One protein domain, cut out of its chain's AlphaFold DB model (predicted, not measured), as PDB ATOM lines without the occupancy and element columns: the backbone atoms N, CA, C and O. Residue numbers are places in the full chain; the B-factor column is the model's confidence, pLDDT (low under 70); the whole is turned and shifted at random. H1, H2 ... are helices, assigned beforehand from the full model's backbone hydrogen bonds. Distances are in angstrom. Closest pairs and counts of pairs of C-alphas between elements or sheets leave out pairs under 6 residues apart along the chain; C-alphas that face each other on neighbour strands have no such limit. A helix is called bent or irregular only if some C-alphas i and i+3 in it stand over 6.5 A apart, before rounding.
ATOM      1  N   GLY A  27      -0.364  -6.562 -27.608       94.50
ATOM      2  CA  GLY A  27       0.135  -6.827 -26.254       94.50
ATOM      3  C   GLY A  27       0.159  -5.566 -25.384       94.50
ATOM      4  O   GLY A  27      -0.229  -4.490 -25.831       94.50
ATOM      5  N   ALA A  28       0.700  -5.680 -24.166       94.38
ATOM      6  CA  ALA A  28       0.827  -4.561 -23.220       94.38
ATOM      7  C   ALA A  28       1.605  -3.352 -23.779       94.38
ATOM      8  O   ALA A  28       1.352  -2.220 -23.377       94.38
ATOM      9  N   GLY A  29       2.509  -3.579 -24.743       93.25
ATOM     10  CA  GLY A  29       3.323  -2.532 -25.367       93.25
ATOM     11  C   GLY A  29       2.514  -1.369 -25.954       93.25
ATOM     12  O   GLY A  29       2.975  -0.230 -25.894       93.25
ATOM     13  N   ILE A  30       1.287  -1.616 -26.442       96.38
ATOM     14  CA  ILE A  30       0.431  -0.560 -27.014       96.38
ATOM     15  C   ILE A  30       0.003   0.490 -25.974       96.38
ATOM     16  O   ILE A  30      -0.284   1.628 -26.332       96.38
ATOM     17  N   SER A  31       0.016   0.133 -24.687       96.00
ATOM     18  CA  SER A  31      -0.406   0.997 -23.577       96.00
ATOM     19  C   SER A  31       0.756   1.742 -22.905       96.00
ATOM     20  O   SER A  31       0.542   2.541 -21.994       96.00
ATOM     21  N   THR A  32       2.000   1.528 -23.345       94.50
ATOM     22  CA  THR A  32       3.177   2.193 -22.751       94.50
ATOM     23  C   THR A  32       3.141   3.706 -22.939       94.50
ATOM     24  O   THR A  32       3.445   4.454 -22.010       94.50
ATOM     25  N   ALA A  33       2.662   4.173 -24.096       94.94
ATOM     26  CA  ALA A  33       2.462   5.593 -24.377       94.94
ATOM     27  C   ALA A  33       1.399   6.250 -23.474       94.94
ATOM     28  O   ALA A  33       1.412   7.467 -23.310       94.94
ATOM     29  N   SER A  34       0.506   5.464 -22.856       96.88
ATOM     30  CA  SER A  34      -0.478   5.945 -21.877       96.88
ATOM     31  C   SER A  34      -0.011   5.805 -20.422       96.88
ATOM     32  O   SER A  34      -0.817   5.945 -19.507       96.88
ATOM     33  N   GLY A  35       1.268   5.489 -20.191       95.12
ATOM     34  CA  GLY A  35       1.851   5.362 -18.853       95.12
ATOM     35  C   GLY A  35       1.636   4.007 -18.171       95.12
ATOM     36  O   GLY A  35       1.998   3.862 -17.003       95.12
ATOM     37  N   ILE A  36       1.081   3.005 -18.864       93.12
ATOM     38  CA  ILE A  36       0.935   1.644 -18.329       93.12
ATOM     39  C   ILE A  36       2.158   0.822 -18.756       93.12
ATOM     40  O   ILE A  36       2.391   0.679 -19.956       93.12
ATOM     41  N   PRO A  37       2.956   0.274 -17.821       91.50
ATOM     42  CA  PRO A  37       4.171  -0.452 -18.172       91.50
ATOM     43  C   PRO A  37       3.867  -1.771 -18.889       91.50
ATOM     44  O   PRO A  37       2.874  -2.443 -18.606       91.50
ATOM     45  N   ASP A  38       4.770  -2.172 -19.782       93.88
ATOM     46  CA  ASP A  38       4.781  -3.505 -20.372       93.88
ATOM     47  C   ASP A  38       5.475  -4.536 -19.460       93.88
ATOM     48  O   ASP A  38       6.008  -4.231 -18.391       93.88
ATOM     49  N   TYR A  39       5.434  -5.805 -19.873       92.56
ATOM     50  CA  TYR A  39       6.018  -6.904 -19.099       92.56
ATOM     51  C   TYR A  39       7.491  -7.166 -19.416       92.56
ATOM     52  O   TYR A  39       8.199  -7.740 -18.584       92.56
ATOM     53  N   ARG A  40       7.942  -6.840 -20.629       92.88
ATOM     54  CA  ARG A  40       9.270  -7.189 -21.147       92.88
ATOM     55  C   ARG A  40       9.829  -6.041 -21.960       92.88
ATOM     56  O   ARG A  40       9.085  -5.403 -22.690       92.88
ATOM     57  N   ASP A  41      11.132  -5.829 -21.858       87.00
ATOM     58  CA  ASP A  41      11.822  -4.852 -22.685       87.00
ATOM     59  C   ASP A  41      12.135  -5.361 -24.098       87.00
ATOM     60  O   ASP A  41      11.808  -6.489 -24.471       87.00
ATOM     61  N   LYS A  42      12.789  -4.498 -24.884       85.88
ATOM     62  CA  LYS A  42      13.212  -4.769 -26.263       85.88
ATOM     63  C   LYS A  42      14.132  -5.990 -26.404       85.88
ATOM     64  O   LYS A  42      14.189  -6.566 -27.483       85.88
ATOM     65  N   ASP A  43      14.830  -6.374 -25.334       91.12
ATOM     66  CA  ASP A  43      15.751  -7.512 -25.297       91.12
ATOM     67  C   ASP A  43      15.070  -8.759 -24.678       91.12
ATOM     68  O   ASP A  43      15.693  -9.802 -24.481       91.12
ATOM     69  N   GLY A  44      13.764  -8.676 -24.383       84.75
ATOM     70  CA  GLY A  44      12.944  -9.750 -23.817       84.75
ATOM     71  C   GLY A  44      13.050  -9.895 -22.297       84.75
ATOM     72  O   GLY A  44      12.408 -10.788 -21.714       84.75
ATOM     73  N   VAL A  45      13.818  -9.023 -21.637       87.62
ATOM     74  CA  VAL A  45      14.053  -9.066 -20.193       87.62
ATOM     75  C   VAL A  45      12.792  -8.625 -19.470       87.62
ATOM     76  O   VAL A  45      12.187  -7.596 -19.769       87.62
ATOM     77  N   ARG A  46      12.367  -9.439 -18.502       88.00
ATOM     78  CA  ARG A  46      11.159  -9.176 -17.728       88.00
ATOM     79  C   ARG A  46      11.339  -7.952 -16.828       88.00
ATOM     80  O   ARG A  46      12.312  -7.862 -16.083       88.00
ATOM     81  N   ARG A  47      10.333  -7.081 -16.820       82.56
ATOM     82  CA  ARG A  47      10.212  -5.945 -15.903       82.56
ATOM     83  C   ARG A  47       9.268  -6.266 -14.736       82.56
ATOM     84  O   ARG A  47       8.380  -7.114 -14.838       82.56
ATOM     85  N   GLY A  48       9.453  -5.554 -13.627       83.75
ATOM     86  CA  GLY A  48       8.568  -5.615 -12.462       83.75
ATOM     87  C   GLY A  48       8.775  -6.830 -11.551       83.75
ATOM     88  O   GLY A  48       9.715  -7.609 -11.700       83.75
ATOM     89  N   LYS A  49       7.890  -6.967 -10.557       84.56
ATOM     90  CA  LYS A  49       7.929  -8.065  -9.580       84.56
ATOM     91  C   LYS A  49       7.572  -9.408 -10.233       84.56
ATOM     92  O   LYS A  49       6.881  -9.466 -11.257       84.56
ATOM     93  N   GLN A  50       8.031 -10.498  -9.617       86.88
ATOM     94  CA  GLN A  50       7.559 -11.842  -9.958       86.88
ATOM     95  C   GLN A  50       6.034 -11.908  -9.785       86.88
ATOM     96  O   GLN A  50       5.507 -11.290  -8.859       86.88
ATOM     97  N   PRO A  51       5.308 -12.579 -10.694       90.88
ATOM     98  CA  PRO A  51       3.864 -12.585 -10.658       90.88
ATOM     99  C   PRO A  51       3.425 -13.569  -9.578       90.88
ATOM    100  O   PRO A  51       4.071 -14.596  -9.363       90.88
ATOM    101  N   MET A  52       2.303 -13.287  -8.934       93.62
ATOM    102  CA  MET A  52       1.667 -14.294  -8.099       93.62
ATOM    103  C   MET A  52       1.277 -15.491  -8.969       93.62
ATOM    104  O   MET A  52       0.696 -15.318 -10.044       93.62
ATOM    105  N   MET A  53       1.618 -16.698  -8.525       95.75
ATOM    106  CA  MET A  53       1.173 -17.914  -9.204       95.75
ATOM    107  C   MET A  53      -0.311 -18.143  -8.923       95.75
ATOM    108  O   MET A  53      -0.798 -17.853  -7.830       95.75
ATOM    109  N   TYR A  54      -1.035 -18.722  -9.881       95.69
ATOM    110  CA  TYR A  54      -2.466 -18.993  -9.723       95.69
ATOM    111  C   TYR A  54      -2.772 -19.830  -8.468       95.69
ATOM    112  O   TYR A  54      -3.687 -19.509  -7.715       95.69
ATOM    113  N   GLN A  55      -1.965 -20.863  -8.205       97.12
ATOM    114  CA  GLN A  55      -2.109 -21.744  -7.043       97.12
ATOM    115  C   GLN A  55      -1.958 -20.983  -5.722       97.12
ATOM    116  O   GLN A  55      -2.698 -21.241  -4.776       97.12
ATOM    117  N   GLU A  56      -1.030 -20.024  -5.665       95.75
ATOM    118  CA  GLU A  56      -0.842 -19.160  -4.500       95.75
ATOM    119  C   GLU A  56      -2.060 -18.250  -4.303       95.75
ATOM    120  O   GLU A  56      -2.593 -18.165  -3.197       95.75
ATOM    121  N   PHE A  57      -2.554 -17.644  -5.385       96.50
ATOM    122  CA  PHE A  57      -3.721 -16.765  -5.344       96.50
ATOM    123  C   PHE A  57      -4.975 -17.482  -4.823       96.50
ATOM    124  O   PHE A  57      -5.692 -16.938  -3.981       96.50
ATOM    125  N   VAL A  58      -5.260 -18.705  -5.290       97.56
ATOM    126  CA  VAL A  58      -6.454 -19.450  -4.845       97.56
ATOM    127  C   VAL A  58      -6.258 -20.102  -3.475       97.56
ATOM    128  O   VAL A  58      -7.183 -20.092  -2.662       97.56
ATOM    129  N   GLY A  59      -5.055 -20.611  -3.191       97.56
ATOM    130  CA  GLY A  59      -4.747 -21.373  -1.980       97.56
ATOM    131  C   GLY A  59      -4.437 -20.530  -0.742       97.56
ATOM    132  O   GLY A  59      -4.463 -21.063   0.365       97.56
ATOM    133  N   ASN A  60      -4.163 -19.230  -0.891       97.56
ATOM    134  CA  ASN A  60      -3.781 -18.363   0.223       97.56
ATOM    135  C   ASN A  60      -4.618 -17.066   0.262       97.56
ATOM    136  O   ASN A  60      -4.321 -16.108  -0.457       97.56
ATOM    137  N   PRO A  61      -5.645 -16.986   1.136       97.19
ATOM    138  CA  PRO A  61      -6.474 -15.789   1.283       97.19
ATOM    139  C   PRO A  61      -5.703 -14.509   1.619       97.19
ATOM    140  O   PRO A  61      -6.043 -13.447   1.103       97.19
ATOM    141  N   ALA A  62      -4.651 -14.601   2.437       97.25
ATOM    142  CA  ALA A  62      -3.848 -13.441   2.813       97.25
ATOM    143  C   ALA A  62      -2.972 -12.944   1.651       97.25
ATOM    144  O   ALA A  62      -2.801 -11.737   1.495       97.25
ATOM    145  N   ALA A  63      -2.439 -13.853   0.824       94.88
ATOM    146  CA  ALA A  63      -1.714 -13.478  -0.392       94.88
ATOM    147  C   ALA A  63      -2.652 -12.764  -1.374       94.88
ATOM    148  O   ALA A  63      -2.351 -11.657  -1.809       94.88
ATOM    149  N   ARG A  64      -3.836 -13.334  -1.624       95.38
ATOM    150  CA  ARG A  64      -4.867 -12.737  -2.485       95.38
ATOM    151  C   ARG A  64      -5.325 -11.351  -2.029       95.38
ATOM    152  O   ARG A  64      -5.584 -10.509  -2.873       95.38
ATOM    153  N   GLN A  65      -5.421 -11.104  -0.722       96.00
ATOM    154  CA  GLN A  65      -5.789  -9.784  -0.191       96.00
ATOM    155  C   GLN A  65      -4.695  -8.721  -0.411       96.00
ATOM    156  O   GLN A  65      -4.998  -7.531  -0.429       96.00
ATOM    157  N   ARG A  66      -3.427  -9.136  -0.529       92.00
ATOM    158  CA  ARG A  66      -2.274  -8.243  -0.746       92.00
ATOM    159  C   ARG A  66      -1.935  -8.022  -2.223       92.00
ATOM    160  O   ARG A  66      -1.081  -7.178  -2.493       92.00
ATOM    161  N   TYR A  67      -2.505  -8.825  -3.121       89.75
ATOM    162  CA  TYR A  67      -2.312  -8.726  -4.568       89.75
ATOM    163  C   TYR A  67      -3.087  -7.536  -5.132       89.75
ATOM    164  O   TYR A  67      -2.472  -6.772  -5.906       89.75
TER     165      TYR A  67
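What this domain is: This is residues 27 to 67 of the 67 residues of the protein "Deacetylase sirtuin-type domain-containing protein" of Pseudomonas syringae pv. actinidiae (UniProt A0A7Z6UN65). Two small ends are joined by a long link without a named element: H1 makes one end, and the short helices H2 and H3, which meet in a corner, make the other. After H1 the link, residues 35 to 53, first folds back past that helix, then makes a wide loop at about residues 39 to 46, and then runs across to H2. The printed part has 41 residues with three named helices, in the order H1, H2, H3, and no named strand; the class is all helix, though 19 of the 41 residues, under half, are in named elements. The whole is only just loose, close to extended, with a radius of gyration of the C-alphas of 13.5 A, and it is elongated, with spans of 34 by 21 by 14 A.

How they stand to each other: H1, residues 28 to 34, touches no helix. It is apart from H2, residues 54 to 59, and apart from H3, residues 61 to 66. H2 and H3 touch only at the corner by their link, with 5 pairs of C-alphas within 8 A. Their closest C-alphas, those of Phe 57 and Arg 64, are 5.1 A apart, and their centres are 9.3 A apart. The lines of H2 and H3 stand at a steep tilt of 54 degrees, opposite ways. In H2 and H3 every O i to N i+4 pair is within hydrogen-bond range. In H1 the count is 0 of 3, beside 3 of 4 pairs of O i to N i+3 within range.

Where its parts are: H1 begins with C-alpha 28 at (0.827, -4.561, -23.220) and ends with C-alpha 34 at (-0.478, 5.945, -21.877), a length of 10.7 A from first to last C-alpha. H1 is irregular, but only just: C-alphas 30 and 33 are 7.0 A apart. H2, from Tyr 54 to Gly 59, begins with C-alpha 54 at (-2.466, -18.993, -9.723) and is 8.4 A long. H3, from Pro 61 to Arg 66, is 8.9 A long and ends with C-alpha 66 at (-2.274, -8.243, -0.746).

The domain as a whole: The two C-alphas farthest apart, those of Ala 33 and Gly 59, are 35.8 A from each other. The first and last printed C-alphas, those of Gly 27 and Tyr 67, are 21.9 A apart, and Tyr 67 is the chain's last residue. The printed part has no cut. The link from H1 to H2, with 19 residues, is long, and the link from H2 to H3, with 1 residue, is tight. The mean pLDDT of the printed part is 92.7, and no printed residue is under 70.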